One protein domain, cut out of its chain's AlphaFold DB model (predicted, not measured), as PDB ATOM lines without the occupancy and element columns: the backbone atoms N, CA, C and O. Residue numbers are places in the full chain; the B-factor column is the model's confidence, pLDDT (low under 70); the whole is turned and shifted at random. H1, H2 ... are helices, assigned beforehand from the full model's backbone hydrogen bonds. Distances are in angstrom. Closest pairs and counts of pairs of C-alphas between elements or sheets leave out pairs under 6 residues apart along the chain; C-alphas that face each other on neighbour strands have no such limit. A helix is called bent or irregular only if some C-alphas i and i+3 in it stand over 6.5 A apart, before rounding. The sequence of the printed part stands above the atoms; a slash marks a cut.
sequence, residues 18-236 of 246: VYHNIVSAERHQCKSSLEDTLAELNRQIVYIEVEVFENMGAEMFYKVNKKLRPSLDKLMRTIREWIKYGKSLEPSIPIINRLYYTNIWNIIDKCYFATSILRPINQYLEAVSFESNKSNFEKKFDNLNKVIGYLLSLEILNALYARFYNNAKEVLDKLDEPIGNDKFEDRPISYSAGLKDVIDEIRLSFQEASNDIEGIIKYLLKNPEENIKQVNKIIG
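Overview. This is residues 18 to 236 of the 246 residues of an uncharacterized protein of Nanobsidianus stetteri (UniProt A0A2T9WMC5). This is a rod of helices laid mostly lengthwise: the long H3 runs through the middle, with H1 on one side of it and H6 on the other, these three running the same way. H2b, the longer arm of the bent H2, and H4 run back beside H3, short H7 folds back on the end of H6, and the bent H5 packs on H6, its arm H5a also meeting H3; residues 91 to 97 and 181 to 191, of which 189 to 191 belong to H6, stick out. H1, H2b, H3, H4, H6 and H7 form an up-and-down bundle, each running against the one before it. The printed part has 219 residues with seven named helices, H1 to H7 in chain order, and no named strand, class all helix; it is only just compact, close to loose, with a radius of gyration of the C-alphas of 20.4 A and spans of 71 by 32 by 24 A.

Along the chain. Find C-alpha 18 at (28.483, -33.000, 49.613); from there H1, residues 18 to 56, runs 55.3 A. H2, residues 58 to 85, was assigned as one helix by its hydrogen bonds but is bent, with C-alphas 66 and 69 6.6 A apart: look for arms H2a, 58 to 66, and H2b, 69 to 85. H3, residues 98 to 129, spans 46.8 A, and H4 holds residues 134 to 151. H5, residues 154 to 179, is likewise one helix by its hydrogen bonds but bent, with C-alphas 167 and 170 7.3 A apart and arms H5a, 154 to 167, and H5b, 170 to 179. H6, residues 189 to 222, runs 50.5 A, and H7, residues 224 to 234, ends at C-alpha 234 (39.835, -21.068, 14.300).

Arrangement. Start at the hub, H3, which touches H1 at a shallow tilt of 21 degrees, closest at the C-alphas of Ile 48 and Ser 129, 5.2 A. With residues 109 to 124 alone H3 touches residues 206 to 221 of H6, closest at C-alphas 116 and 210, 5.1 A; their tilt of 37 degrees is only just steep. H2b and H3 form a hairpin, with C-alphas 83 and 110 closest at 6.1 A. H3 and H4 form another, with C-alphas 128 and 137 closest at 6.5 A. Further out, H2a touches residues 49 to 53 of H1, C-alphas 61 and 53 coming within 5.1 A. On H6, residues 205 to 213 touch H5a, C-alphas 209 and 164 closest at 5.1 A, and residues 198 to 205 touch H5b, C-alphas 202 and 171 closest at 6.0 A. H6 and H7 form a hairpin, closest at C-alphas 220 and 227, 5.5 A. H1 and H7 are apart. O i to N i+4 pairs are within hydrogen-bond range throughout H2a, H2b, H4 and H5a, and in 34 of 35 in H1, 25 of 28 in H3, 29 of 30 in H6, 5 of 7 in H7 and 1 of 6 in H5b, where 3 of 7 O i to N i+3 pairs are.

Size, cuts and confidence. Look to Gly 57 and Asp 186 for the two C-alphas farthest apart, 71.7 A. The printed part has no cut, and the link H2 to H3, 12 residues, is long. Read residues 18 to 19, 85 to 104 and 172 to 195 with care: their pLDDT is under 70, against a mean of 81.2 for the printed part.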
ATOM      1  N   VAL A  18      27.068 -32.964  50.038       65.25
ATOM      2  CA  VAL A  18      28.483 -33.000  49.613       65.25
ATOM      3  C   VAL A  18      28.655 -32.367  48.234       65.25
ATOM      4  O   VAL A  18      29.521 -31.512  48.060       65.25
ATOM      5  N   TYR A  19      27.799 -32.725  47.276       68.00
ATOM      6  CA  TYR A  19      27.832 -32.153  45.933       68.00
ATOM      7  C   TYR A  19      27.599 -30.641  45.957       68.00
ATOM      8  O   TYR A  19      28.362 -29.884  45.356       68.00
ATOM      9  N   HIS A  20      26.591 -30.187  46.712       70.44
ATOM     10  CA  HIS A  20      26.314 -28.764  46.868       70.44
ATOM     11  C   HIS A  20      27.509 -28.008  47.451       70.44
ATOM     12  O   HIS A  20      27.864 -26.953  46.933       70.44
ATOM     13  N   ASN A  21      28.158 -28.551  48.483       73.12
ATOM     14  CA  ASN A  21      29.309 -27.906  49.110       73.12
ATOM     15  C   ASN A  21      30.496 -27.775  48.150       73.12
ATOM     16  O   ASN A  21      31.089 -26.700  48.077       73.12
ATOM     17  N   ILE A  22      30.817 -28.826  47.387       71.19
ATOM     18  CA  ILE A  22      31.940 -28.792  46.438       71.19
ATOM     19  C   ILE A  22      31.646 -27.812  45.295       71.19
ATOM     20  O   ILE A  22      32.436 -26.911  45.033       71.19
ATOM     21  N   VAL A  23      30.479 -27.923  44.656       73.25
ATOM     22  CA  VAL A  23      30.097 -27.048  43.537       73.25
ATOM     23  C   VAL A  23      29.946 -25.589  43.992       73.25
ATOM     24  O   VAL A  23      30.307 -24.659  43.269       73.25
ATOM     25  N   SER A  24      29.462 -25.362  45.216       79.44
ATOM     26  CA  SER A  24      29.432 -24.031  45.825       79.44
ATOM     27  C   SER A  24      30.843 -23.486  46.039       79.44
ATOM     28  O   SER A  24      31.091 -22.330  45.695       79.44
ATOM     29  N   ALA A  25      31.780 -24.291  46.548       82.75
ATOM     30  CA  ALA A  25      33.172 -23.878  46.718       82.75
ATOM     31  C   ALA A  25      33.820 -23.501  45.374       82.75
ATOM     32  O   ALA A  25      34.387 -22.414  45.265       82.75
ATOM     33  N   GLU A  26      33.638 -24.317  44.333       83.44
ATOM     34  CA  GLU A  26      34.134 -24.036  42.976       83.44
ATOM     35  C   GLU A  26      33.539 -22.742  42.403       83.44
ATOM     36  O   GLU A  26      34.252 -21.899  41.853       83.44
ATOM     37  N   ARG A  27      32.235 -22.510  42.602       84.25
ATOM     38  CA  ARG A  27      31.590 -21.246  42.222       84.25
ATOM     39  C   ARG A  27      32.210 -20.049  42.943       84.25
ATOM     40  O   ARG A  27      32.447 -19.023  42.306       84.25
ATOM     41  N   HIS A  28      32.440 -20.148  44.253       85.94
ATOM     42  CA  HIS A  28      33.057 -19.068  45.027       85.94
ATOM     43  C   HIS A  28      34.487 -18.799  44.557       85.94
ATOM     44  O   HIS A  28      34.840 -17.643  44.333       85.94
ATOM     45  N   GLN A  29      35.276 -19.851  44.342       88.19
ATOM     46  CA  GLN A  29      36.648 -19.745  43.857       88.19
ATOM     47  C   GLN A  29      36.707 -19.097  42.472       88.19
ATOM     48  O   GLN A  29      37.469 -18.154  42.259       88.19
ATOM     49  N   CYS A  30      35.871 -19.553  41.539       87.06
ATOM     50  CA  CYS A  30      35.847 -19.026  40.181       87.06
ATOM     51  C   CYS A  30      35.382 -17.560  40.146       87.06
ATOM     52  O   CYS A  30      35.965 -16.725  39.449       87.06
ATOM     53  N   LYS A  31      34.383 -17.208  40.968       87.94
ATOM     54  CA  LYS A  31      33.940 -15.820  41.136       87.94
ATOM     55  C   LYS A  31      35.047 -14.932  41.718       87.94
ATOM     56  O   LYS A  31      35.279 -13.860  41.166       87.94
ATOM     57  N   SER A  32      35.726 -15.378  42.780       89.62
ATOM     58  CA  SER A  32      36.852 -14.644  43.378       89.62
ATOM     59  C   SER A  32      37.944 -14.407  42.343       89.62
ATOM     60  O   SER A  32      38.348 -13.273  42.139       89.62
ATOM     61  N   SER A  33      38.336 -15.446  41.598       89.62
ATOM     62  CA  SER A  33      39.362 -15.328  40.557       89.62
ATOM     63  C   SER A  33      39.003 -14.288  39.488       89.62
ATOM     64  O   SER A  33      39.863 -13.508  39.072       89.62
ATOM     65  N   LEU A  34      37.734 -14.227  39.071       91.06
ATOM     66  CA  LEU A  34      37.256 -13.208  38.138       91.06
ATOM     67  C   LEU A  34      37.298 -11.799  38.753       91.06
ATOM     68  O   LEU A  34      37.724 -10.853  38.089       91.06
ATOM     69  N   GLU A  35      36.848 -11.646  39.999       91.44
ATOM     70  CA  GLU A  35      36.864 -10.366  40.720       91.44
ATOM     71  C   GLU A  35      38.295  -9.855  40.934       91.44
ATOM     72  O   GLU A  35      38.568  -8.694  40.629       91.44
ATOM     73  N   ASP A  36      39.218 -10.731  41.329       93.94
ATOM     74  CA  ASP A  36      40.644 -10.434  41.492       93.94
ATOM     75  C   ASP A  36      41.280 -10.033  40.154       93.94
ATOM     76  O   ASP A  36      41.993  -9.034  40.065       93.94
ATOM     77  N   THR A  37      40.954 -10.746  39.070       93.69
ATOM     78  CA  THR A  37      41.440 -10.419  37.717       93.69
ATOM     79  C   THR A  37      40.948  -9.042  37.261       93.69
ATOM     80  O   THR A  37      41.705  -8.269  36.672       93.69
ATOM     81  N   LEU A  38      39.686  -8.704  37.545       92.25
ATOM     82  CA  LEU A  38      39.115  -7.386  37.252       92.25
ATOM     83  C   LEU A  38      39.741  -6.283  38.115       92.25
ATOM     84  O   LEU A  38      39.952  -5.171  37.627       92.25
ATOM     85  N   ALA A  39      40.012  -6.557  39.390       92.75
ATOM     86  CA  ALA A  39      40.683  -5.615  40.277       92.75
ATOM     87  C   ALA A  39      42.112  -5.332  39.795       92.75
ATOM     88  O   ALA A  39      42.509  -4.170  39.713       92.75
ATOM     89  N   GLU A  40      42.838  -6.370  39.378       94.00
ATOM     90  CA  GLU A  40      44.194  -6.229  38.854       94.00
ATOM     91  C   GLU A  40      44.225  -5.438  37.538       94.00
ATOM     92  O   GLU A  40      45.058  -4.548  37.399       94.00
ATOM     93  N   LEU A  41      43.256  -5.626  36.630       92.19
ATOM     94  CA  LEU A  41      43.128  -4.790  35.418       92.19
ATOM     95  C   LEU A  41      43.029  -3.302  35.758       92.19
ATOM     96  O   LEU A  41      43.692  -2.463  35.144       92.19
ATOM     97  N   ASN A  42      42.197  -2.978  36.749       90.25
ATOM     98  CA  ASN A  42      42.011  -1.605  37.211       90.25
ATOM     99  C   ASN A  42      43.264  -1.049  37.895       90.25
ATOM    100  O   ASN A  42      43.548   0.142  37.790       90.25
ATOM    101  N   ARG A  43      44.032  -1.895  38.580       92.19
ATOM    102  CA  ARG A  43      45.305  -1.493  39.175       92.19
ATOM    103  C   ARG A  43      46.362  -1.224  38.101       92.19
ATOM    104  O   ARG A  43      47.010  -0.181  38.140       92.19
ATOM    105  N   GLN A  44      46.497  -2.126  37.131       91.31
ATOM    106  CA  GLN A  44      47.480  -2.030  36.050       91.31
ATOM    107  C   GLN A  44      47.260  -0.786  35.184       91.31
ATOM    108  O   GLN A  44      48.222  -0.098  34.851       91.31
ATOM    109  N   ILE A  45      46.007  -0.434  34.864       89.00
ATOM    110  CA  ILE A  45      45.737   0.779  34.076       89.00
ATOM    111  C   ILE A  45      46.152   2.056  34.819       89.00
ATOM    112  O   ILE A  45      46.712   2.951  34.195       89.00
ATOM    113  N   VAL A  46      45.948   2.123  36.141       90.06
ATOM    114  CA  VAL A  46      46.388   3.265  36.961       90.06
ATOM    115  C   VAL A  46      47.912   3.340  37.009       90.06
ATOM    116  O   VAL A  46      48.470   4.424  36.868       90.06
ATOM    117  N   TYR A  47      48.590   2.199  37.159       90.12
ATOM    118  CA  TYR A  47      50.051   2.153  37.140       90.12
ATOM    119  C   TYR A  47      50.615   2.650  35.801       90.12
ATOM    120  O   TYR A  47      51.462   3.536  35.783       90.12
ATOM    121  N   ILE A  48      50.067   2.171  34.679       89.25
ATOM    122  CA  ILE A  48      50.452   2.635  33.338       89.25
ATOM    123  C   ILE A  48      50.190   4.134  33.173       89.25
ATOM    124  O   ILE A  48      51.019   4.826  32.596       89.25
ATOM    125  N   GLU A  49      49.058   4.654  33.654       89.50
ATOM    126  CA  GLU A  49      48.766   6.090  33.595       89.50
ATOM    127  C   GLU A  49      49.854   6.922  34.298       89.50
ATOM    128  O   GLU A  49      50.311   7.913  33.729       89.50
ATOM    129  N   VAL A  50      50.300   6.508  35.489       88.69
ATOM    130  CA  VAL A  50      51.371   7.191  36.235       88.69
ATOM    131  C   VAL A  50      52.710   7.078  35.504       88.69
ATOM    132  O   VAL A  50      53.311   8.100  35.178       88.69
ATOM    133  N   GLU A  51      53.135   5.861  35.162       88.06
ATOM    134  CA  GLU A  51      54.425   5.607  34.501       88.06
ATOM    135  C   GLU A  51      54.548   6.337  33.159       88.06
ATOM    136  O   GLU A  51      55.581   6.921  32.833       88.06
ATOM    137  N   VAL A  52      53.476   6.353  32.368       88.44
ATOM    138  CA  VAL A  52      53.449   7.046  31.076       88.44
ATOM    139  C   VAL A  52      53.528   8.558  31.261       88.44
ATOM    140  O   VAL A  52      54.204   9.229  30.478       88.44
ATOM    141  N   PHE A  53      52.853   9.106  32.272       87.00
ATOM    142  CA  PHE A  53      52.936  10.533  32.568       87.00
ATOM    143  C   PHE A  53      54.360  10.935  32.966       87.00
ATOM    144  O   PHE A  53      54.883  11.909  32.422       87.00
ATOM    145  N   GLU A  54      54.990  10.163  33.854       87.25
ATOM    146  CA  GLU A  54      56.333  10.437  34.371       87.25
ATOM    147  C   GLU A  54      57.424  10.250  33.308       87.25
ATOM    148  O   GLU A  54      58.313  11.094  33.189       87.25
ATOM    149  N   ASN A  55      57.335   9.195  32.490       88.12
ATOM    150  CA  ASN A  55      58.438   8.783  31.613       88.12
ATOM    151  C   ASN A  55      58.243   9.116  30.126       88.12
ATOM    152  O   ASN A  55      59.221   9.221  29.386       88.12
ATOM    153  N   MET A  56      57.002   9.274  29.652       88.94
ATOM    154  CA  MET A  56      56.696   9.481  28.221       88.94
ATOM    155  C   MET A  56      56.000  10.813  27.924       88.94
ATOM    156  O   MET A  56      55.861  11.197  26.757       88.94
ATOM    157  N   GLY A  57      55.589  11.526  28.972       88.94
ATOM    158  CA  GLY A  57      55.024  12.863  28.906       88.94
ATOM    159  C   GLY A  57      53.509  12.912  28.693       88.94
ATOM    160  O   GLY A  57      52.826  11.926  28.399       88.94
ATOM    161  N   ALA A  58      52.978  14.130  28.823       90.62
ATOM    162  CA  ALA A  58      51.542  14.397  28.886       90.62
ATOM    163  C   ALA A  58      50.761  13.909  27.654       90.62
ATOM    164  O   ALA A  58      49.650  13.408  27.793       90.62
ATOM    165  N   GLU A  59      51.333  14.011  26.450       89.81
ATOM    166  CA  GLU A  59      50.694  13.545  25.212       89.81
ATOM    167  C   GLU A  59      50.314  12.057  25.290       89.81
ATOM    168  O   GLU A  59      49.176  11.678  24.995       89.81
ATOM    169  N   MET A  60      51.249  11.212  25.731       88.56
ATOM    170  CA  MET A  60      51.019   9.772  25.810       88.56
ATOM    171  C   MET A  60      50.073   9.416  26.954       88.56
ATOM    172  O   MET A  60      49.197   8.564  26.789       88.56
ATOM    173  N   PHE A  61      50.169  10.142  28.068       90.44
ATOM    174  CA  PHE A  61      49.216  10.037  29.168       90.44
ATOM    175  C   PHE A  61      47.782  10.311  28.691       90.44
ATOM    176  O   PHE A  61      46.879   9.513  28.946       90.44
ATOM    177  N   TYR A  62      47.567  11.384  27.919       90.00
ATOM    178  CA  TYR A  62      46.252  11.680  27.349       90.00
ATOM    179  C   TYR A  62      45.770  10.567  26.417       90.00
ATOM    180  O   TYR A  62      44.590  10.213  26.472       90.00
ATOM    181  N   LYS A  63      46.652   9.970  25.602       87.75
ATOM    182  CA  LYS A  63      46.301   8.824  24.744       87.75
ATOM    183  C   LYS A  63      45.821   7.633  25.586       87.75
ATOM    184  O   LYS A  63      44.765   7.070  25.284       87.75
ATOM    185  N   VAL A  64      46.531   7.283  26.661       88.06
ATOM    186  CA  VAL A  64      46.136   6.197  27.578       88.06
ATOM    187  C   VAL A  64      44.796   6.484  28.244       88.06
ATOM    188  O   VAL A  64      43.863   5.682  28.118       88.06
ATOM    189  N   ASN A  65      44.673   7.651  28.868       90.31
ATOM    190  CA  ASN A  65      43.495   8.037  29.630       90.31
ATOM    191  C   ASN A  65      42.238   8.185  28.753       90.31
ATOM    192  O   ASN A  65      41.144   7.804  29.163       90.31
ATOM    193  N   LYS A  66      42.369   8.709  27.525       91.62
ATOM    194  CA  LYS A  66      41.224   8.954  26.628       91.62
ATOM    195  C   LYS A  66      40.834   7.768  25.757       91.62
ATOM    196  O   LYS A  66      39.706   7.753  25.268       91.62
ATOM    197  N   LYS A  67      41.725   6.798  25.531       90.50
ATOM    198  CA  LYS A  67      41.465   5.687  24.600       90.50
ATOM    199  C   LYS A  67      41.495   4.323  25.277       90.50
ATOM    200  O   LYS A  67      40.502   3.602  25.192       90.50
ATOM    201  N   LEU A  68      42.579   3.969  25.964       89.69
ATOM    202  CA  LEU A  68      42.716   2.619  26.517       89.69
ATOM    203  C   LEU A  68      41.840   2.401  27.740       89.69
ATOM    204  O   LEU A  68      41.115   1.410  27.769       89.69
ATOM    205  N   ARG A  69      41.851   3.328  28.703       91.44
ATOM    206  CA  ARG A  69      41.030   3.196  29.912       91.44
ATOM    207  C   ARG A  69      39.535   3.038  29.582       91.44
ATOM    208  O   ARG A  69      38.967   2.018  29.970       91.44
ATOM    209  N   PRO A  70      38.916   3.898  28.746       93.81
ATOM    210  CA  PRO A  70      37.529   3.697  28.328       93.81
ATOM    211  C   PRO A  70      37.291   2.392  27.560       93.81
ATOM    212  O   PRO A  70      36.219   1.798  27.674       93.81
ATOM    213  N   SER A  71      38.265   1.933  26.765       94.12
ATOM    214  CA  SER A  71      38.147   0.679  26.011       94.12
ATOM    215  C   SER A  71      38.167  -0.540  26.936       94.12
ATOM    216  O   SER A  71      37.334  -1.432  26.777       94.12
ATOM    217  N   LEU A  72      39.058  -0.557  27.931       94.12
ATOM    218  CA  LEU A  72      39.112  -1.594  28.964       94.12
ATOM    219  C   LEU A  72      37.853  -1.585  29.832       94.12
ATOM    220  O   LEU A  72      37.254  -2.639  30.031       94.12
ATOM    221  N   ASP A  73      37.395  -0.411  30.273       94.12
ATOM    222  CA  ASP A  73      36.148  -0.272  31.033       94.12
ATOM    223  C   ASP A  73      34.959  -0.832  30.250       94.12
ATOM    224  O   ASP A  73      34.129  -1.579  30.780       94.12
ATOM    225  N   LYS A  74      34.900  -0.518  28.950       95.94
ATOM    226  CA  LYS A  74      33.875  -1.047  28.057       95.94
ATOM    227  C   LYS A  74      33.981  -2.565  27.927       95.94
ATOM    228  O   LYS A  74      32.947  -3.219  28.015       95.94
ATOM    229  N   LEU A  75      35.183  -3.125  27.773       95.75
ATOM    230  CA  LEU A  75      35.392  -4.575  27.693       95.75
ATOM    231  C   LEU A  75      34.944  -5.282  28.973       95.75
ATOM    232  O   LEU A  75      34.163  -6.229  28.907       95.75
ATOM    233  N   MET A  76      35.385  -4.793  30.134       93.88
ATOM    234  CA  MET A  76      34.997  -5.340  31.434       93.88
ATOM    235  C   MET A  76      33.479  -5.294  31.625       93.88
ATOM    236  O   MET A  76      32.882  -6.263  32.095       93.88
ATOM    237  N   ARG A  77      32.829  -4.192  31.225       93.94
ATOM    238  CA  ARG A  77      31.366  -4.086  31.250       93.94
ATOM    239  C   ARG A  77      30.708  -5.084  30.300       93.94
ATOM    240  O   ARG A  77      29.799  -5.784  30.732       93.94
ATOM    241  N   THR A  78      31.176  -5.186  29.057       92.62
ATOM    242  CA  THR A  78      30.635  -6.124  28.063       92.62
ATOM    243  C   THR A  78      30.748  -7.568  28.541       92.62
ATOM    244  O   THR A  78      29.771  -8.300  28.455       92.62
ATOM    245  N   ILE A  79      31.881  -7.974  29.121       90.81
ATOM    246  CA  ILE A  79      32.047  -9.316  29.696       90.81
ATOM    247  C   ILE A  79      31.090  -9.526  30.876       90.81
ATOM    248  O   ILE A  79      30.397 -10.538  30.930       90.81
ATOM    249  N   ARG A  80      30.974  -8.558  31.796       89.12
ATOM    250  CA  ARG A  80      30.021  -8.640  32.921       89.12
ATOM    251  C   ARG A  80      28.572  -8.763  32.451       89.12
ATOM    252  O   ARG A  80      27.796  -9.500  33.054       89.12
ATOM    253  N   GLU A  81      28.191  -8.023  31.416       88.12
ATOM    254  CA  GLU A  81      26.864  -8.108  30.805       88.12
ATOM    255  C   GLU A  81      26.666  -9.464  30.126       88.12
ATOM    256  O   GLU A  81      25.669 -10.130  30.387       88.12
ATOM    257  N   TRP A  82      27.640  -9.918  29.340       88.31
ATOM    258  CA  TRP A  82      27.609 -11.208  28.657       88.31
ATOM    259  C   TRP A  82      27.422 -12.376  29.642       88.31
ATOM    260  O   TRP A  82      26.545 -13.217  29.440       88.31
ATOM    261  N   ILE A  83      28.131 -12.362  30.781       83.81
ATOM    262  CA  ILE A  83      27.963 -13.362  31.852       83.81
ATOM    263  C   ILE A  83      26.517 -13.375  32.379       83.81
ATOM    264  O   ILE A  83      25.933 -14.446  32.572       83.81
ATOM    265  N   LYS A  84      25.918 -12.192  32.589       79.88
ATOM    266  CA  LYS A  84      24.541 -12.038  33.097       79.88
ATOM    267  C   LYS A  84      23.476 -12.483  32.090       79.88
ATOM    268  O   LYS A  84      22.464 -13.044  32.503       79.88
ATOM    269  N   TYR A  85      23.675 -12.211  30.798       63.50
ATOM    270  CA  TYR A  85      22.668 -12.426  29.751       63.50
ATOM    271  C   TYR A  85      22.523 -13.882  29.295       63.50
ATOM    272  O   TYR A  85      21.519 -14.210  28.667       63.50
ATOM    273  N   GLY A  86      23.453 -14.781  29.631       52.06
ATOM    274  CA  GLY A  86      23.393 -16.186  29.208       52.06
ATOM    275  C   GLY A  86      22.346 -17.044  29.939       52.06
ATOM    276  O   GLY A  86      22.673 -18.143  30.374       52.06
ATOM    277  N   LYS A  87      21.116 -16.539  30.086       44.22
ATOM    278  CA  LYS A  87      19.917 -17.273  30.515       44.22
ATOM    279  C   LYS A  87      19.129 -17.894  29.345       44.22
ATOM    280  O   LYS A  87      18.109 -18.514  29.605       44.22
ATOM    281  N   SER A  88      19.531 -17.715  28.076       39.06
ATOM    282  CA  SER A  88      18.652 -18.020  26.924       39.06
ATOM    283  C   SER A  88      19.183 -19.012  25.879       39.06
ATOM    284  O   SER A  88      18.652 -19.045  24.772       39.06
ATOM    285  N   LEU A  89      20.212 -19.803  26.186       36.75
ATOM    286  CA  LEU A  89      20.690 -20.874  25.294       36.75
ATOM    287  C   LEU A  89      20.453 -22.281  25.864       36.75
ATOM    288  O   LEU A  89      21.063 -23.238  25.400       36.75
ATOM    289  N   GLU A  90      19.562 -22.433  26.848       39.03
ATOM    290  CA  GLU A  90      19.140 -23.765  27.289       39.03
ATOM    291  C   GLU A  90      18.133 -24.368  26.292       39.03
ATOM    292  O   GLU A  90      17.104 -23.744  26.004       39.03
ATOM    293  N   PRO A  91      18.384 -25.586  25.772       35.16
ATOM    294  CA  PRO A  91      17.357 -26.398  25.140       35.16
ATOM    295  C   PRO A  91      16.257 -26.676  26.166       35.16
ATOM    296  O   PRO A  91      16.531 -27.016  27.315       35.16
ATOM    297  N   SER A  92      15.002 -26.547  25.749       31.72
ATOM    298  CA  SER A  92      13.822 -26.855  26.552       31.72
ATOM    299  C   SER A  92      13.828 -28.319  27.016       31.72
ATOM    300  O   SER A  92      13.360 -29.196  26.292       31.72
ATOM    301  N   ILE A  93      14.340 -28.592  28.216       34.59
ATOM    302  CA  ILE A  93      14.249 -29.904  28.867       34.59
ATOM    303  C   ILE A  93      13.755 -29.692  30.304       34.59
ATOM    304  O   ILE A  93      14.436 -29.044  31.100       34.59
ATOM    305  N   PRO A  94      12.571 -30.205  30.679       35.28
ATOM    306  CA  PRO A  94      12.100 -30.130  32.053       35.28
ATOM    307  C   PRO A  94      12.777 -31.209  32.914       35.28
ATOM    308  O   PRO A  94      12.902 -32.352  32.484       35.28
ATOM    309  N   ILE A  95      13.173 -30.863  34.147       39.16
ATOM    310  CA  ILE A  95      12.696 -31.451  35.421       39.16
ATOM    311  C   ILE A  95      13.553 -30.907  36.590       39.16
ATOM    312  O   ILE A  95      14.782 -30.862  36.569       39.16
ATOM    313  N   ILE A  96      12.835 -30.477  37.622       36.06
ATOM    314  CA  ILE A  96      13.128 -29.492  38.678       36.06
ATOM    315  C   ILE A  96      14.409 -29.699  39.528       36.06
ATOM    316  O   ILE A  96      14.850 -28.740  40.152       36.06
ATOM    317  N   ASN A  97      15.086 -30.852  39.485       38.16
ATOM    318  CA  ASN A  97      16.383 -31.047  40.168       38.16
ATOM    319  C   ASN A  97      17.607 -30.924  39.244       38.16
ATOM    320  O   ASN A  97      18.694 -30.611  39.719       38.16
ATOM    321  N   ARG A  98      17.443 -31.082  37.923       41.69
ATOM    322  CA  ARG A  98      18.524 -30.893  36.936       41.69
ATOM    323  C   ARG A  98      18.842 -29.409  36.728       41.69
ATOM    324  O   ARG A  98      20.007 -29.050  36.577       41.69
ATOM    325  N   LEU A  99      17.813 -28.556  36.813       39.78
ATOM    326  CA  LEU A  99      17.855 -27.098  36.600       39.78
ATOM    327  C   LEU A  99      18.699 -26.334  37.634       39.78
ATOM    328  O   LEU A  99      19.316 -25.323  37.307       39.78
ATOM    329  N   TYR A 100      18.745 -26.790  38.890       42.47
ATOM    330  CA  TYR A 100      19.535 -26.101  39.919       42.47
ATOM    331  C   TYR A 100      21.043 -26.281  39.687       42.47
ATOM    332  O   TYR A 100      21.820 -25.342  39.856       42.47
ATOM    333  N   TYR A 101      21.454 -27.470  39.243       50.91
ATOM    334  CA  TYR A 101      22.860 -27.813  39.048       50.91
ATOM    335  C   TYR A 101      23.408 -27.385  37.681       50.91
ATOM    336  O   TYR A 101      24.539 -26.907  37.621       50.91
ATOM    337  N   THR A 102      22.601 -27.448  36.615       56.94
ATOM    338  CA  THR A 102      22.954 -26.864  35.300       56.94
ATOM    339  C   THR A 102      23.197 -25.361  35.405       56.94
ATOM    340  O   THR A 102      24.163 -24.854  34.843       56.94
ATOM    341  N   ASN A 103      22.408 -24.650  36.216       62.22
ATOM    342  CA  ASN A 103      22.580 -23.213  36.416       62.22
ATOM    343  C   ASN A 103      23.876 -22.852  37.177       62.22
ATOM    344  O   ASN A 103      24.489 -21.829  36.882       62.22
ATOM    345  N   ILE A 104      24.337 -23.672  38.135       65.12
ATOM    346  CA  ILE A 104      25.598 -23.379  38.840       65.12
ATOM    347  C   ILE A 104      26.811 -23.656  37.946       65.12
ATOM    348  O   ILE A 104      27.717 -22.823  37.900       65.12
ATOM    349  N   TRP A 105      26.817 -24.757  37.192       74.31
ATOM    350  CA  TRP A 105      27.897 -25.036  36.241       74.31
ATOM    351  C   TRP A 105      27.978 -23.995  35.120       74.31
ATOM    352  O   TRP A 105      29.078 -23.566  34.799       74.31
ATOM    353  N   ASN A 106      26.833 -23.488  34.652       76.56
ATOM    354  CA  ASN A 106      26.725 -22.357  33.716       76.56
ATOM    355  C   ASN A 106      27.260 -21.023  34.303       76.56
ATOM    356  O   ASN A 106      27.590 -20.070  33.602       76.56
ATOM    357  N   ILE A 107      27.321 -20.887  35.629       80.00
ATOM    358  CA  ILE A 107      28.001 -19.740  36.248       80.00
ATOM    359  C   ILE A 107      29.508 -19.996  36.298       80.00
ATOM    360  O   ILE A 107      30.294 -19.089  36.024       80.00
ATOM    361  N   ILE A 108      29.910 -21.215  36.660       84.38
ATOM    362  CA  ILE A 108      31.314 -21.608  36.791       84.38
ATOM    363  C   ILE A 108      32.032 -21.504  35.440       84.38
ATOM    364  O   ILE A 108      33.063 -20.836  35.361       84.38
ATOM    365  N   ASP A 109      31.482 -22.097  34.381       87.19
ATOM    366  CA  ASP A 109      32.086 -22.143  33.045       87.19
ATOM    367  C   ASP A 109      32.267 -20.736  32.440       87.19
ATOM    368  O   ASP A 109      33.346 -20.393  31.957       87.19
ATOM    369  N   LYS A 110      31.273 -19.855  32.585       89.31
ATOM    370  CA  LYS A 110      31.336 -18.448  32.180       89.31
ATOM    371  C   LYS A 110      32.373 -17.665  32.962       89.31
ATOM    372  O   LYS A 110      32.998 -16.772  32.395       89.31
ATOM    373  N   CYS A 111      32.559 -17.956  34.248       91.19
ATOM    374  CA  CYS A 111      33.610 -17.321  35.034       91.19
ATOM    375  C   CYS A 111      35.006 -17.790  34.581       91.19
ATOM    376  O   CYS A 111      35.887 -16.940  34.424       91.19
ATOM    377  N   TYR A 112      35.197 -19.081  34.279       92.75
ATOM    378  CA  TYR A 112      36.438 -19.593  33.675       92.75
ATOM    379  C   TYR A 112      36.713 -18.918  32.326       92.75
ATOM    380  O   TYR A 112      37.787 -18.349  32.123       92.75
ATOM    381  N   PHE A 113      35.712 -18.882  31.445       94.75
ATOM    382  CA  PHE A 113      35.788 -18.233  30.138       94.75
ATOM    383  C   PHE A 113      36.093 -16.729  30.220       94.75
ATOM    384  O   PHE A 113      36.967 -16.213  29.530       94.75
ATOM    385  N   ALA A 114      35.397 -15.993  31.083       95.31
ATOM    386  CA  ALA A 114      35.651 -14.567  31.255       95.31
ATOM    387  C   ALA A 114      37.074 -14.312  31.765       95.31
ATOM    388  O   ALA A 114      37.769 -13.414  31.283       95.31
ATOM    389  N   THR A 115      37.527 -15.130  32.713       95.75
ATOM    390  CA  THR A 115      38.872 -15.019  33.276       95.75
ATOM    391  C   THR A 115      39.943 -15.338  32.228       95.75
ATOM    392  O   THR A 115      40.948 -14.630  32.174       95.75
ATOM    393  N   SER A 116      39.726 -16.323  31.349       96.62
ATOM    394  CA  SER A 116      40.672 -16.677  30.278       96.62
ATOM    395  C   SER A 116      40.804 -15.607  29.188       96.62
ATOM    396  O   SER A 116      41.831 -15.538  28.516       96.62
ATOM    397  N   ILE A 117      39.826 -14.704  29.056       97.69
ATOM    398  CA  ILE A 117      39.961 -13.496  28.229       97.69
ATOM    399  C   ILE A 117      40.757 -12.406  28.956       97.69
ATOM    400  O   ILE A 117      41.646 -11.780  28.376       97.69
ATOM    401  N   LEU A 118      40.426 -12.144  30.220       97.06
ATOM    402  CA  LEU A 118      40.943 -10.988  30.956       97.06
ATOM    403  C   LEU A 118      42.377 -11.180  31.465       97.06
ATOM    404  O   LEU A 118      43.175 -10.243  31.440       97.06
ATOM    405  N   ARG A 119      42.737 -12.392  31.892       96.56
ATOM    406  CA  ARG A 119      44.074 -12.728  32.406       96.56
ATOM    407  C   ARG A 119      45.214 -12.440  31.415       96.56
ATOM    408  O   ARG A 119      46.174 -11.785  31.816       96.56
ATOM    409  N   PRO A 120      45.151 -12.847  30.133       97.69
ATOM    410  CA  PRO A 120      46.205 -12.516  29.174       97.69
ATOM    411  C   PRO A 120      46.273 -11.017  28.856       97.69
ATOM    412  O   PRO A 120      47.354 -10.517  28.555       97.69
ATOM    413  N   ILE A 121      45.161 -10.279  28.963       97.50
ATOM    414  CA  ILE A 121      45.166  -8.813  28.845       97.50
ATOM    415  C   ILE A 121      45.894  -8.181  30.036       97.50
ATOM    416  O   ILE A 121      46.715  -7.293  29.828       97.50
ATOM    417  N   ASN A 122      45.658  -8.673  31.257       95.31
ATOM    418  CA  ASN A 122      46.404  -8.263  32.453       95.31
ATOM    419  C   ASN A 122      47.909  -8.455  32.285       95.31
ATOM    420  O   ASN A 122      48.670  -7.505  32.425       95.31
ATOM    421  N   GLN A 123      48.323  -9.668  31.918       94.88
ATOM    422  CA  GLN A 123      49.735  -9.999  31.699       94.88
ATOM    423  C   GLN A 123      50.366  -9.108  30.623       94.88
ATOM    424  O   GLN A 123      51.528  -8.720  30.716       94.88
ATOM    425  N   TYR A 124      49.599  -8.767  29.588       95.38
ATOM    426  CA  TYR A 124      50.063  -7.870  28.541       95.38
ATOM    427  C   TYR A 124      50.209  -6.425  29.027       95.38
ATOM    428  O   TYR A 124      51.185  -5.773  28.674       95.38
ATOM    429  N   LEU A 125      49.272  -5.922  29.837       93.19
ATOM    430  CA  LEU A 125      49.360  -4.593  30.451       93.19
ATOM    431  C   LEU A 125      50.561  -4.489  31.394       93.19
ATOM    432  O   LEU A 125      51.315  -3.524  31.301       93.19
ATOM    433  N   GLU A 126      50.792  -5.510  32.216       90.88
ATOM    434  CA  GLU A 126      51.978  -5.601  33.069       90.88
ATOM    435  C   GLU A 126      53.267  -5.573  32.230       90.88
ATOM    436  O   GLU A 126      54.185  -4.818  32.514       90.88
ATOM    437  N   ALA A 127      53.332  -6.306  31.117       89.88
ATOM    438  CA  ALA A 127      54.492  -6.252  30.222       89.88
ATOM    439  C   ALA A 127      54.645  -4.910  29.470       89.88
ATOM    440  O   ALA A 127      55.722  -4.601  28.951       89.88
ATOM    441  N   VAL A 128      53.566  -4.136  29.337       87.19
ATOM    442  CA  VAL A 128      53.561  -2.808  28.705       87.19
ATOM    443  C   VAL A 128      54.024  -1.728  29.675       87.19
ATOM    444  O   VAL A 128      54.674  -0.785  29.233       87.19
ATOM    445  N   SER A 129      53.724  -1.851  30.968       81.31
ATOM    446  CA  SER A 129      54.071  -0.834  31.964       81.31
ATOM    447  C   SER A 129      55.583  -0.652  32.139       81.31
ATOM    448  O   SER A 129      56.035   0.453  32.410       81.31
ATOM    449  N   PHE A 130      56.371  -1.698  31.879       80.62
ATOM    450  CA  PHE A 130      57.838  -1.651  31.897       80.62
ATOM    451  C   PHE A 130      58.481  -1.271  30.548       80.62
ATOM    452  O   PHE A 130      59.705  -1.310  30.411       80.62
ATOM    453  N   GLU A 131      57.697  -0.944  29.517       86.50
ATOM    454  CA  GLU A 131      58.237  -0.553  28.211       86.50
ATOM    455  C   GLU A 131      58.694   0.910  28.231       86.50
ATOM    456  O   GLU A 131      57.872   1.814  28.192       86.50
ATOM    457  N   SER A 132      60.004   1.159  28.221       83.06
ATOM    458  CA  SER A 132      60.556   2.523  28.225       83.06
ATOM    459  C   SER A 132      60.649   3.159  26.833       83.06
ATOM    460  O   SER A 132      60.776   4.380  26.710       83.06
ATOM    461  N   ASN A 133      60.575   2.370  25.756       90.38
ATOM    462  CA  ASN A 133      60.618   2.903  24.400       90.38
ATOM    463  C   ASN A 133      59.225   3.380  23.955       90.38
ATOM    464  O   ASN A 133      58.333   2.567  23.711       90.38
ATOM    465  N   LYS A 134      59.062   4.699  23.760       88.88
ATOM    466  CA  LYS A 134      57.790   5.329  23.345       88.88
ATOM    467  C   LYS A 134      57.169   4.679  22.100       88.88
ATOM    468  O   LYS A 134      55.967   4.435  22.079       88.88
ATOM    469  N   SER A 135      57.965   4.351  21.079       91.38
ATOM    470  CA  SER A 135      57.449   3.747  19.840       91.38
ATOM    471  C   SER A 135      56.944   2.317  20.060       91.38
ATOM    472  O   SER A 135      55.858   1.959  19.595       91.38
ATOM    473  N   ASN A 136      57.684   1.507  20.823       92.44
ATOM    474  CA  ASN A 136      57.242   0.160  21.189       92.44
ATOM    475  C   ASN A 136      55.998   0.199  22.077       92.44
ATOM    476  O   ASN A 136      55.074  -0.586  21.858       92.44
ATOM    477  N   PHE A 137      55.958   1.118  23.045       91.69
ATOM    478  CA  PHE A 137      54.800   1.331  23.906       91.69
ATOM    479  C   PHE A 137      53.566   1.670  23.069       91.69
ATOM    480  O   PHE A 137      52.546   0.993  23.175       91.69
ATOM    481  N   GLU A 138      53.671   2.652  22.169       91.81
ATOM    482  CA  GLU A 138      52.584   3.045  21.269       91.81
ATOM    483  C   GLU A 138      52.096   1.881  20.404       91.81
ATOM    484  O   GLU A 138      50.887   1.663  20.288       91.81
ATOM    485  N   LYS A 139      53.017   1.089  19.842       93.31
ATOM    486  CA  LYS A 139      52.666  -0.101  19.062       93.31
ATOM    487  C   LYS A 139      51.917  -1.122  19.914       93.31
ATOM    488  O   LYS A 139      50.863  -1.610  19.503       93.31
ATOM    489  N   LYS A 140      52.431  -1.443  21.105       93.31
ATOM    490  CA  LYS A 140      51.793  -2.402  22.016       93.31
ATOM    491  C   LYS A 140      50.414  -1.913  22.466       93.31
ATOM    492  O   LYS A 140      49.476  -2.708  22.531       93.31
ATOM    493  N   PHE A 141      50.288  -0.617  22.717       92.56
ATOM    494  CA  PHE A 141      49.054   0.070  23.069       92.56
ATOM    495  C   PHE A 141      48.006   0.009  21.952       92.56
ATOM    496  O   PHE A 141      46.837  -0.303  22.195       92.56
ATOM    497  N   ASP A 142      48.396   0.302  20.712       93.19
ATOM    498  CA  ASP A 142      47.479   0.250  19.575       93.19
ATOM    499  C   ASP A 142      47.096  -1.196  19.233       93.19
ATOM    500  O   ASP A 142      45.933  -1.450  18.908       93.19
ATOM    501  N   ASN A 143      48.008  -2.159  19.418       95.44
ATOM    502  CA  ASN A 143      47.683  -3.582  19.338       95.44
ATOM    503  C   ASN A 143      46.607  -3.973  20.358       95.44
ATOM    504  O   ASN A 143      45.587  -4.556  19.987       95.44
ATOM    505  N   LEU A 144      46.788  -3.602  21.628       96.00
ATOM    506  CA  LEU A 144      45.819  -3.901  22.679       96.00
ATOM    507  C   LEU A 144      44.439  -3.307  22.370       96.00
ATOM    508  O   LEU A 144      43.436  -4.013  22.450       96.00
ATOM    509  N   ASN A 145      44.373  -2.045  21.942       94.62
ATOM    510  CA  ASN A 145      43.098  -1.421  21.575       94.62
ATOM    511  C   ASN A 145      42.401  -2.131  20.404       94.62
ATOM    512  O   ASN A 145      41.175  -2.241  20.408       94.62
ATOM    513  N   LYS A 146      43.151  -2.636  19.415       96.00
ATOM    514  CA  LYS A 146      42.581  -3.436  18.317       96.00
ATOM    515  C   LYS A 146      41.990  -4.748  18.828       96.00
ATOM    516  O   LYS A 146      40.872  -5.089  18.447       96.00
ATOM    517  N   VAL A 147      42.700  -5.454  19.712       97.81
ATOM    518  CA  VAL A 147      42.199  -6.695  20.326       97.81
ATOM    519  C   VAL A 147      40.958  -6.426  21.171       97.81
ATOM    520  O   VAL A 147      39.962  -7.121  21.009       97.81
ATOM    521  N   ILE A 148      40.966  -5.382  22.003       97.31
ATOM    522  CA  ILE A 148      39.781  -4.976  22.769       97.31
ATOM    523  C   ILE A 148      38.616  -4.682  21.819       97.31
ATOM    524  O   ILE A 148      37.528  -5.213  22.006       97.31
ATOM    525  N   GLY A 149      38.842  -3.891  20.766       96.69
ATOM    526  CA  GLY A 149      37.826  -3.581  19.760       96.69
ATOM    527  C   GLY A 149      37.214  -4.827  19.115       96.69
ATOM    528  O   GLY A 149      36.001  -4.888  18.931       96.69
ATOM    529  N   TYR A 150      38.037  -5.836  18.826       96.12
ATOM    530  CA  TYR A 150      37.596  -7.133  18.316       96.12
ATOM    531  C   TYR A 150      36.755  -7.916  19.342       96.12
ATOM    532  O   TYR A 150      35.674  -8.402  19.010       96.12
ATOM    533  N   LEU A 151      37.206  -7.974  20.600       96.69
ATOM    534  CA  LEU A 151      36.534  -8.683  21.698       96.69
ATOM    535  C   LEU A 151      35.250  -7.999  22.191       96.69
ATOM    536  O   LEU A 151      34.436  -8.631  22.852       96.69
ATOM    537  N   LEU A 152      35.035  -6.724  21.864       95.25
ATOM    538  CA  LEU A 152      33.781  -6.025  22.159       95.25
ATOM    539  C   LEU A 152      32.597  -6.510  21.304       95.25
ATOM    540  O   LEU A 152      31.457  -6.132  21.576       95.25
ATOM    541  N   SER A 153      32.842  -7.319  20.270       93.19
ATOM    542  CA  SER A 153      31.781  -7.925  19.470       93.19
ATOM    543  C   SER A 153      31.165  -9.128  20.186       93.19
ATOM    544  O   SER A 153      31.851 -10.106  20.478       93.19
ATOM    545  N   LEU A 154      29.844  -9.096  20.394       89.19
ATOM    546  CA  LEU A 154      29.097 -10.230  20.953       89.19
ATOM    547  C   LEU A 154      29.227 -11.496  20.097       89.19
ATOM    548  O   LEU A 154      29.284 -12.591  20.642       89.19
ATOM    549  N   GLU A 155      29.304 -11.355  18.773       89.06
ATOM    550  CA  GLU A 155      29.515 -12.476  17.851       89.06
ATOM    551  C   GLU A 155      30.844 -13.186  18.140       89.06
ATOM    552  O   GLU A 155      30.889 -14.409  18.241       89.06
ATOM    553  N   ILE A 156      31.909 -12.409  18.354       93.31
ATOM    554  CA  ILE A 156      33.239 -12.935  18.672       93.31
ATOM    555  C   ILE A 156      33.251 -13.591  20.052       93.31
ATOM    556  O   ILE A 156      33.767 -14.697  20.193       93.31
ATOM    557  N   LEU A 157      32.653 -12.949  21.062       92.31
ATOM    558  CA  LEU A 157      32.544 -13.529  22.403       92.31
ATOM    559  C   LEU A 157      31.766 -14.849  22.386       92.31
ATOM    560  O   LEU A 157      32.202 -15.817  22.999       92.31
ATOM    561  N   ASN A 158      30.662 -14.919  21.640       89.88
ATOM    562  CA  ASN A 158      29.872 -16.141  21.504       89.88
ATOM    563  C   ASN A 158      30.641 -17.251  20.779       89.88
ATOM    564  O   ASN A 158      30.563 -18.402  21.193       89.88
ATOM    565  N   ALA A 159      31.402 -16.925  19.732       91.00
ATOM    566  CA  ALA A 159      32.216 -17.902  19.010       91.00
ATOM    567  C   ALA A 159      33.370 -18.447  19.867       91.00
ATOM    568  O   ALA A 159      33.596 -19.656  19.918       91.00
ATOM    569  N   LEU A 160      34.062 -17.568  20.600       94.56
ATOM    570  CA  LEU A 160      35.081 -17.967  21.572       94.56
ATOM    571  C   LEU A 160      34.476 -18.830  22.685       94.56
ATOM    572  O   LEU A 160      35.062 -19.845  23.050       94.56
ATOM    573  N   TYR A 161      33.293 -18.472  23.186       92.81
ATOM    574  CA  TYR A 161      32.609 -19.267  24.200       92.81
ATOM    575  C   TYR A 161      32.171 -20.632  23.674       92.81
ATOM    576  O   TYR A 161      32.357 -21.630  24.357       92.81
ATOM    577  N   ALA A 162      31.637 -20.708  22.453       88.94
ATOM    578  CA  ALA A 162      31.269 -21.978  21.838       88.94
ATOM    579  C   ALA A 162      32.486 -22.905  21.717       88.94
ATOM    580  O   ALA A 162      32.388 -24.091  22.019       88.94
ATOM    581  N   ARG A 163      33.650 -22.362  21.339       90.56
ATOM    582  CA  ARG A 163      34.915 -23.107  21.323       90.56
ATOM    583  C   ARG A 163      35.321 -23.576  22.721       90.56
ATOM    584  O   ARG A 163      35.587 -24.760  22.898       90.56
ATOM    585  N   PHE A 164      35.328 -22.671  23.700       92.38
ATOM    586  CA  PHE A 164      35.612 -22.991  25.101       92.38
ATOM    587  C   PHE A 164      34.709 -24.122  25.612       92.38
ATOM    588  O   PHE A 164      35.196 -25.131  26.116       92.38
ATOM    589  N   TYR A 165      33.399 -23.983  25.418       87.69
ATOM    590  CA  TYR A 165      32.407 -24.950  25.863       87.69
ATOM    591  C   TYR A 165      32.577 -26.296  25.160       87.69
ATOM    592  O   TYR A 165      32.577 -27.322  25.824       87.69
ATOM    593  N   ASN A 166      32.795 -26.317  23.840       85.19
ATOM    594  CA  ASN A 166      33.011 -27.561  23.093       85.19
ATOM    595  C   ASN A 166      34.254 -28.328  23.565       85.19
ATOM    596  O   ASN A 166      34.214 -29.554  23.601       85.19
ATOM    597  N   ASN A 167      35.318 -27.628  23.972       86.12
ATOM    598  CA  ASN A 167      36.503 -28.265  24.553       86.12
ATOM    599  C   ASN A 167      36.219 -28.880  25.935       86.12
ATOM    600  O   ASN A 167      36.872 -29.849  26.307       86.12
ATOM    601  N   ALA A 168      35.241 -28.349  26.675       82.50
ATOM    602  CA  ALA A 168      34.819 -28.887  27.969       82.50
ATOM    603  C   ALA A 168      33.654 -29.894  27.884       82.50
ATOM    604  O   ALA A 168      33.349 -30.607  28.843       82.50
ATOM    605  N   LYS A 169      32.981 -29.950  26.730       79.00
ATOM    606  CA  LYS A 169      31.688 -30.612  26.567       79.00
ATOM    607  C   LYS A 169      31.750 -32.115  26.804       79.00
ATOM    608  O   LYS A 169      30.852 -32.646  27.436       79.00
ATOM    609  N   GLU A 170      32.795 -32.798  26.343       72.31
ATOM    610  CA  GLU A 170      32.878 -34.261  26.476       72.31
ATOM    611  C   GLU A 170      32.839 -34.713  27.946       72.31
ATOM    612  O   GLU A 170      32.213 -35.718  28.277       72.31
ATOM    613  N   VAL A 171      33.477 -33.957  28.843       70.62
ATOM    614  CA  VAL A 171      33.474 -34.245  30.285       70.62
ATOM    615  C   VAL A 171      32.136 -33.855  30.917       70.62
ATOM    616  O   VAL A 171      31.627 -34.574  31.776       70.62
ATOM    617  N   LEU A 172      31.521 -32.763  30.455       69.06
ATOM    618  CA  LEU A 172      30.182 -32.360  30.894       69.06
ATOM    619  C   LEU A 172      29.098 -33.365  30.468       69.06
ATOM    620  O   LEU A 172      28.221 -33.673  31.266       69.06
ATOM    621  N   ASP A 173      29.176 -33.930  29.264       67.69
ATOM    622  CA  ASP A 173      28.214 -34.926  28.773       67.69
ATOM    623  C   ASP A 173      28.321 -36.246  29.577       67.69
ATOM    624  O   ASP A 173      27.309 -36.893  29.857       67.69
ATOM    625  N   LYS A 174      29.528 -36.613  30.044       60.69
ATOM    626  CA  LYS A 174      29.769 -37.785  30.916       60.69
ATOM    627  C   LYS A 174      29.123 -37.670  32.304       60.69
ATOM    628  O   LYS A 174      28.893 -38.691  32.943       60.69
ATOM    629  N   LEU A 175      28.796 -36.466  32.777       57.78
ATOM    630  CA  LEU A 175      28.050 -36.256  34.030       57.78
ATOM    631  C   LEU A 175      26.555 -36.534  33.905       57.78
ATOM    632  O   LEU A 175      25.898 -36.840  34.902       57.78
ATOM    633  N   ASP A 176      26.001 -36.375  32.706       53.34
ATOM    634  CA  ASP A 176      24.566 -36.531  32.487       53.34
ATOM    635  C   ASP A 176      24.148 -38.009  32.429       53.34
ATOM    636  O   ASP A 176      22.994 -38.341  32.719       53.34
ATOM    637  N   GLU A 177      25.087 -38.907  32.122       49.62
ATOM    638  CA  GLU A 177      24.857 -40.346  31.963       49.62
ATOM    639  C   GLU A 177      24.652 -41.113  33.299       49.62
ATOM    640  O   GLU A 177      23.766 -41.975  33.361       49.62
ATOM    641  N   PRO A 178      25.370 -40.797  34.401       46.66
ATOM    642  CA  PRO A 178      25.127 -41.375  35.725       46.66
ATOM    643  C   PRO A 178      23.891 -40.808  36.428       46.66
ATOM    644  O   PRO A 178      23.250 -41.530  37.182       46.66
ATOM    645  N   ILE A 179      23.531 -39.538  36.189       47.94
ATOM    646  CA  ILE A 179      22.366 -38.891  36.825       47.94
ATOM    647  C   ILE A 179      21.045 -39.375  36.199       47.94
ATOM    648  O   ILE A 179      20.020 -39.410  36.875       47.94
ATOM    649  N   GLY A 180      21.061 -39.760  34.917       40.53
ATOM    650  CA  GLY A 180      19.883 -40.241  34.185       40.53
ATOM    651  C   GLY A 180      19.568 -41.731  34.339       40.53
ATOM    652  O   GLY A 180      18.493 -42.160  33.932       40.53
ATOM    653  N   ASN A 181      20.477 -42.522  34.911       37.75
ATOM    654  CA  ASN A 181      20.257 -43.940  35.160       37.75
ATOM    655  C   ASN A 181      20.119 -44.152  36.668       37.75
ATOM    656  O   ASN A 181      21.033 -43.810  37.408       37.75
ATOM    657  N   ASP A 182      19.034 -44.780  37.120       42.75
ATOM    658  CA  ASP A 182      18.731 -45.140  38.520       42.75
ATOM    659  C   ASP A 182      19.766 -46.089  39.196       42.75
ATOM    660  O   ASP A 182      19.461 -46.807  40.141       42.75
ATOM    661  N   LYS A 183      21.029 -46.110  38.754       41.78
ATOM    662  CA  LYS A 183      22.147 -46.917  39.272       41.78
ATOM    663  C   LYS A 183      22.733 -46.399  40.594       41.78
ATOM    664  O   LYS A 183      23.789 -46.861  41.021       41.78
ATOM    665  N   PHE A 184      22.057 -45.469  41.265       47.78
ATOM    666  CA  PHE A 184      22.460 -44.922  42.567       47.78
ATOM    667  C   PHE A 184      22.361 -45.930  43.725       47.78
ATOM    668  O   PHE A 184      22.780 -45.620  44.839       47.78
ATOM    669  N   GLU A 185      21.802 -47.121  43.498       45.00
ATOM    670  CA  GLU A 185      21.368 -48.005  44.585       45.00
ATOM    671  C   GLU A 185      22.491 -48.764  45.316       45.00
ATOM    672  O   GLU A 185      22.266 -49.163  46.457       45.00
ATOM    673  N   ASP A 186      23.705 -48.900  44.757       42.81
ATOM    674  CA  ASP A 186      24.613 -49.968  45.223       42.81
ATOM    675  C   ASP A 186      25.965 -49.569  45.857       42.81
ATOM    676  O   ASP A 186      26.659 -50.467  46.338       42.81
ATOM    677  N   ARG A 187      26.419 -48.296  45.898       43.66
ATOM    678  CA  ARG A 187      27.784 -47.982  46.425       43.66
ATOM    679  C   ARG A 187      27.954 -46.626  47.145       43.66
ATOM    680  O   ARG A 187      28.381 -45.657  46.529       43.66
ATOM    681  N   PRO A 188      27.746 -46.556  48.473       41.75
ATOM    682  CA  PRO A 188      27.831 -45.317  49.266       41.75
ATOM    683  C   PRO A 188      29.214 -44.652  49.393       41.75
ATOM    684  O   PRO A 188      29.345 -43.442  49.239       41.75
ATOM    685  N   ILE A 189      30.257 -45.427  49.718       40.66
ATOM    686  CA  ILE A 189      31.568 -44.890  50.141       40.66
ATOM    687  C   ILE A 189      32.518 -44.686  48.948       40.66
ATOM    688  O   ILE A 189      33.366 -43.801  48.984       40.66
ATOM    689  N   SER A 190      32.338 -45.426  47.846       47.50
ATOM    690  CA  SER A 190      33.101 -45.198  46.607       47.50
ATOM    691  C   SER A 190      32.600 -43.994  45.803       47.50
ATOM    692  O   SER A 190      33.219 -43.626  44.811       47.50
ATOM    693  N   TYR A 191      31.472 -43.397  46.197       48.97
ATOM    694  CA  TYR A 191      30.787 -42.371  45.416       48.97
ATOM    695  C   TYR A 191      31.162 -40.941  45.812       48.97
ATOM    696  O   TYR A 191      31.203 -40.084  44.945       48.97
ATOM    697  N   SER A 192      31.509 -40.657  47.073       49.75
ATOM    698  CA  SER A 192      32.050 -39.334  47.438       49.75
ATOM    699  C   SER A 192      33.450 -39.107  46.855       49.75
ATOM    700  O   SER A 192      33.746 -38.004  46.402       49.75
ATOM    701  N   ALA A 193      34.278 -40.160  46.819       54.28
ATOM    702  CA  ALA A 193      35.548 -40.171  46.096       54.28
ATOM    703  C   ALA A 193      35.312 -40.024  44.585       54.28
ATOM    704  O   ALA A 193      35.806 -39.072  43.999       54.28
ATOM    705  N   GLY A 194      34.442 -40.857  43.994       63.53
ATOM    706  CA  GLY A 194      34.119 -40.766  42.566       63.53
ATOM    707  C   GLY A 194      33.492 -39.430  42.149       63.53
ATOM    708  O   GLY A 194      33.776 -38.928  41.072       63.53
ATOM    709  N   LEU A 195      32.684 -38.800  43.005       65.31
ATOM    710  CA  LEU A 195      32.119 -37.476  42.747       65.31
ATOM    711  C   LEU A 195      33.197 -36.396  42.751       65.31
ATOM    712  O   LEU A 195      33.165 -35.491  41.922       65.31
ATOM    713  N   LYS A 196      34.135 -36.475  43.697       70.00
ATOM    714  CA  LYS A 196      35.268 -35.558  43.745       70.00
ATOM    715  C   LYS A 196      36.147 -35.725  42.507       70.00
ATOM    716  O   LYS A 196      36.484 -34.715  41.906       70.00
ATOM    717  N   ASP A 197      36.429 -36.963  42.106       73.69
ATOM    718  CA  ASP A 197      37.217 -37.268  40.909       73.69
ATOM    719  C   ASP A 197      36.554 -36.686  39.654       73.69
ATOM    720  O   ASP A 197      37.198 -35.980  38.886       73.69
ATOM    721  N   VAL A 198      35.241 -36.868  39.499       72.38
ATOM    722  CA  VAL A 198      34.492 -36.286  38.378       72.38
ATOM    723  C   VAL A 198      34.500 -34.752  38.418       72.38
ATOM    724  O   VAL A 198      34.649 -34.103  37.387       72.38
ATOM    725  N   ILE A 199      34.363 -34.134  39.594       75.19
ATOM    726  CA  ILE A 199      34.463 -32.671  39.717       75.19
ATOM    727  C   ILE A 199      35.872 -32.178  39.371       75.19
ATOM    728  O   ILE A 199      36.014 -31.160  38.690       75.19
ATOM    729  N   ASP A 200      36.904 -32.897  39.806       81.62
ATOM    730  CA  ASP A 200      38.289 -32.604  39.456       81.62
ATOM    731  C   ASP A 200      38.508 -32.739  37.936       81.62
ATOM    732  O   ASP A 200      39.143 -31.862  37.348       81.62
ATOM    733  N   GLU A 201      37.918 -33.740  37.272       82.25
ATOM    734  CA  GLU A 201      37.931 -33.883  35.807       82.25
ATOM    735  C   GLU A 201      37.273 -32.690  35.097       82.25
ATOM    736  O   GLU A 201      37.847 -32.138  34.156       82.25
ATOM    737  N   ILE A 202      36.108 -32.226  35.563       79.62
ATOM    738  CA  ILE A 202      35.447 -31.031  35.006       79.62
ATOM    739  C   ILE A 202      36.337 -29.806  35.173       79.62
ATOM    740  O   ILE A 202      36.509 -29.019  34.241       79.62
ATOM    741  N   ARG A 203      36.911 -29.629  36.368       84.38
ATOM    742  CA  ARG A 203      37.789 -28.496  36.656       84.38
ATOM    743  C   ARG A 203      38.992 -28.499  35.718       84.38
ATOM    744  O   ARG A 203      39.320 -27.452  35.166       84.38
ATOM    745  N   LEU A 204      39.626 -29.655  35.524       89.19
ATOM    746  CA  LEU A 204      40.735 -29.817  34.583       89.19
ATOM    747  C   LEU A 204      40.298 -29.486  33.153       89.19
ATOM    748  O   LEU A 204      40.967 -28.709  32.478       89.19
ATOM    749  N   SER A 205      39.132 -29.965  32.729       89.12
ATOM    750  CA  SER A 205      38.591 -29.685  31.399       89.12
ATOM    751  C   SER A 205      38.330 -28.186  31.173       89.12
ATOM    752  O   SER A 205      38.722 -27.624  30.147       89.12
ATOM    753  N   PHE A 206      37.775 -27.476  32.162       90.81
ATOM    754  CA  PHE A 206      37.643 -26.017  32.096       90.81
ATOM    755  C   PHE A 206      38.982 -25.284  32.129       90.81
ATOM    756  O   PHE A 206      39.113 -24.234  31.496       90.81
ATOM    757  N   GLN A 207      39.982 -25.800  32.844       92.88
ATOM    758  CA  GLN A 207      41.332 -25.237  32.829       92.88
ATOM    759  C   GLN A 207      41.984 -25.396  31.452       92.88
ATOM    760  O   GLN A 207      42.542 -24.431  30.933       92.88
ATOM    761  N   GLU A 208      41.863 -26.560  30.820       94.62
ATOM    762  CA  GLU A 208      42.359 -26.810  29.464       94.62
ATOM    763  C   GLU A 208      41.659 -25.922  28.430       94.62
ATOM    764  O   GLU A 208      42.322 -25.239  27.645       94.62
ATOM    765  N   ALA A 209      40.327 -25.839  28.490       93.25
ATOM    766  CA  ALA A 209      39.550 -24.943  27.642       93.25
ATOM    767  C   ALA A 209      39.934 -23.468  27.870       93.25
ATOM    768  O   ALA A 209      40.040 -22.693  26.919       93.25
ATOM    769  N   SER A 210      40.200 -23.076  29.120       96.25
ATOM    770  CA  SER A 210      40.686 -21.733  29.455       96.25
ATOM    771  C   SER A 210      42.055 -21.461  28.839       96.25
ATOM    772  O   SER A 210      42.257 -20.395  28.263       96.25
ATOM    773  N   ASN A 211      42.982 -22.418  28.916       97.50
ATOM    774  CA  ASN A 211      44.328 -22.287  28.357       97.50
ATOM    775  C   ASN A 211      44.305 -22.106  26.830       97.50
ATOM    776  O   ASN A 211      45.091 -21.322  26.298       97.50
ATOM    777  N   ASP A 212      43.385 -22.776  26.130       97.19
ATOM    778  CA  ASP A 212      43.167 -22.581  24.690       97.19
ATOM    779  C   ASP A 212      42.710 -21.144  24.376       97.19
ATOM    780  O   ASP A 212      43.320 -20.468  23.540       97.19
ATOM    781  N   ILE A 213      41.712 -20.624  25.103       97.94
ATOM    782  CA  ILE A 213      41.257 -19.233  24.937       97.94
ATOM    783  C   ILE A 213      42.372 -18.239  25.269       97.94
ATOM    784  O   ILE A 213      42.612 -17.307  24.498       97.94
ATOM    785  N   GLU A 214      43.110 -18.452  26.357       98.06
ATOM    786  CA  GLU A 214      44.262 -17.613  26.689       98.06
ATOM    787  C   GLU A 214      45.300 -17.588  25.569       98.06
ATOM    788  O   GLU A 214      45.832 -16.524  25.240       98.06
ATOM    789  N   GLY A 215      45.587 -18.753  24.981       98.00
ATOM    790  CA  GLY A 215      46.482 -18.894  23.841       98.00
ATOM    791  C   GLY A 215      46.022 -18.053  22.654       98.00
ATOM    792  O   GLY A 215      46.830 -17.330  22.067       98.00
ATOM    793  N   ILE A 216      44.721 -18.065  22.354       97.88
ATOM    794  CA  ILE A 216      44.120 -17.240  21.298       97.88
ATOM    795  C   ILE A 216      44.286 -15.747  21.599       97.88
ATOM    796  O   ILE A 216      44.726 -14.997  20.725       97.88
ATOM    797  N   ILE A 217      43.990 -15.290  22.820       98.31
ATOM    798  CA  ILE A 217      44.121 -13.866  23.166       98.31
ATOM    799  C   ILE A 217      45.589 -13.420  23.131       98.31
ATOM    800  O   ILE A 217      45.906 -12.382  22.548       98.31
ATOM    801  N   LYS A 218      46.509 -14.230  23.669       98.06
ATOM    802  CA  LYS A 218      47.961 -13.993  23.579       98.06
ATOM    803  C   LYS A 218      48.426 -13.938  22.126       98.06
ATOM    804  O   LYS A 218      49.258 -13.098  21.782       98.06
ATOM    805  N   TYR A 219      47.888 -14.798  21.261       97.75
ATOM    806  CA  TYR A 219      48.184 -14.777  19.833       97.75
ATOM    807  C   TYR A 219      47.700 -13.482  19.177       97.75
ATOM    808  O   TYR A 219      48.485 -12.820  18.499       97.75
ATOM    809  N   LEU A 220      46.460 -13.059  19.440       97.75
ATOM    810  CA  LEU A 220      45.917 -11.792  18.940       97.75
ATOM    811  C   LEU A 220      46.790 -10.597  19.336       97.75
ATOM    812  O   LEU A 220      47.103  -9.770  18.486       97.75
ATOM    813  N   LEU A 221      47.229 -10.525  20.594       97.12
ATOM    814  CA  LEU A 221      48.000  -9.395  21.127       97.12
ATOM    815  C   LEU A 221      49.381  -9.211  20.469       97.12
ATOM    816  O   LEU A 221      49.886  -8.088  20.423       97.12
ATOM    817  N   LYS A 222      49.979 -10.274  19.909       95.19
ATOM    818  CA  LYS A 222      51.272 -10.194  19.202       95.19
ATOM    819  C   LYS A 222      51.186  -9.357  17.924       95.19
ATOM    820  O   LYS A 222      52.020  -8.478  17.713       95.19
ATOM    821  N   ASN A 223      50.192  -9.632  17.079       95.12
ATOM    822  CA  ASN A 223      49.945  -8.889  15.844       95.12
ATOM    823  C   ASN A 223      48.460  -8.965  15.436       95.12
ATOM    824  O   ASN A 223      48.078  -9.837  14.654       95.12
ATOM    825  N   PRO A 224      47.602  -8.066  15.942       95.50
ATOM    826  CA  PRO A 224      46.159  -8.174  15.734       95.50
ATOM    827  C   PRO A 224      45.745  -8.088  14.262       95.50
ATOM    828  O   PRO A 224      44.789  -8.747  13.862       95.50
ATOM    829  N   GLU A 225      46.451  -7.294  13.450       90.31
ATOM    830  CA  GLU A 225      46.098  -7.075  12.040       90.31
ATOM    831  C   GLU A 225      46.161  -8.364  11.219       90.31
ATOM    832  O   GLU A 225      45.255  -8.652  10.435       90.31
ATOM    833  N   GLU A 226      47.202  -9.163  11.436       90.69
ATOM    834  CA  GLU A 226      47.389 -10.443  10.753       90.69
ATOM    835  C   GLU A 226      46.597 -11.563  11.439       90.69
ATOM    836  O   GLU A 226      45.982 -12.407  10.777       90.69
ATOM    837  N   ASN A 227      46.557 -11.549  12.774       96.56
ATOM    838  CA  ASN A 227      46.083 -12.692  13.548       96.56
ATOM    839  C   ASN A 227      44.559 -12.764  13.648       96.56
ATOM    840  O   ASN A 227      44.029 -13.869  13.742       96.56
ATOM    841  N   ILE A 228      43.828 -11.644  13.547       95.44
ATOM    842  CA  ILE A 228      42.351 -11.654  13.573       95.44
ATOM    843  C   ILE A 228      41.777 -12.560  12.478       95.44
ATOM    844  O   ILE A 228      40.840 -13.315  12.734       95.44
ATOM    845  N   LYS A 229      42.345 -12.534  11.266       91.31
ATOM    846  CA  LYS A 229      41.872 -13.378  10.156       91.31
ATOM    847  C   LYS A 229      42.042 -14.864  10.453       91.31
ATOM    848  O   LYS A 229      41.179 -15.665  10.108       91.31
ATOM    849  N   GLN A 230      43.152 -15.235  11.079       93.19
ATOM    850  CA  GLN A 230      43.414 -16.623  11.442       93.19
ATOM    851  C   GLN A 230      42.539 -17.065  12.614       93.19
ATOM    852  O   GLN A 230      41.946 -18.136  12.556       93.19
ATOM    853  N   VAL A 231      42.386 -16.215  13.632       94.75
ATOM    854  CA  VAL A 231      41.513 -16.496  14.775       94.75
ATOM    855  C   VAL A 231      40.069 -16.659  14.333       94.75
ATOM    856  O   VAL A 231      39.456 -17.645  14.713       94.75
ATOM    857  N   ASN A 232      39.562 -15.789  13.454       93.62
ATOM    858  CA  ASN A 232      38.236 -15.936  12.854       93.62
ATOM    859  C   ASN A 232      38.019 -17.338  12.256       93.62
ATOM    860  O   ASN A 232      36.990 -17.951  12.515       93.62
ATOM    861  N   LYS A 233      39.006 -17.884  11.532       90.62
ATOM    862  CA  LYS A 233      38.938 -19.259  11.004       90.62
ATOM    863  C   LYS A 233      38.907 -20.306  12.122       90.62
ATOM    864  O   LYS A 233      38.104 -21.228  12.052       90.62
ATOM    865  N   ILE A 234      39.747 -20.151  13.147       89.88
ATOM    866  CA  ILE A 234      39.835 -21.068  14.300       89.88
ATOM    867  C   ILE A 234      38.521 -21.112  15.095       89.88
ATOM    868  O   ILE A 234      38.141 -22.172  15.594       89.88
ATOM    869  N   ILE A 235      37.829 -19.976  15.211       89.44
ATOM    870  CA  ILE A 235      36.574 -19.848  15.967       89.44
ATOM    871  C   ILE A 235      35.322 -19.959  15.082       89.44
ATOM    872  O   ILE A 235      34.215 -19.754  15.568       89.44
ATOM    873  N   GLY A 236      35.475 -20.279  13.792       84.44
ATOM    874  CA  GLY A 236      34.352 -20.541  12.884       84.44
ATOM    875  C   GLY A 236      33.584 -19.307  12.393       84.44
ATOM    876  O   GLY A 236      32.450 -19.440  11.945       84.44
TER     877      GLY A 236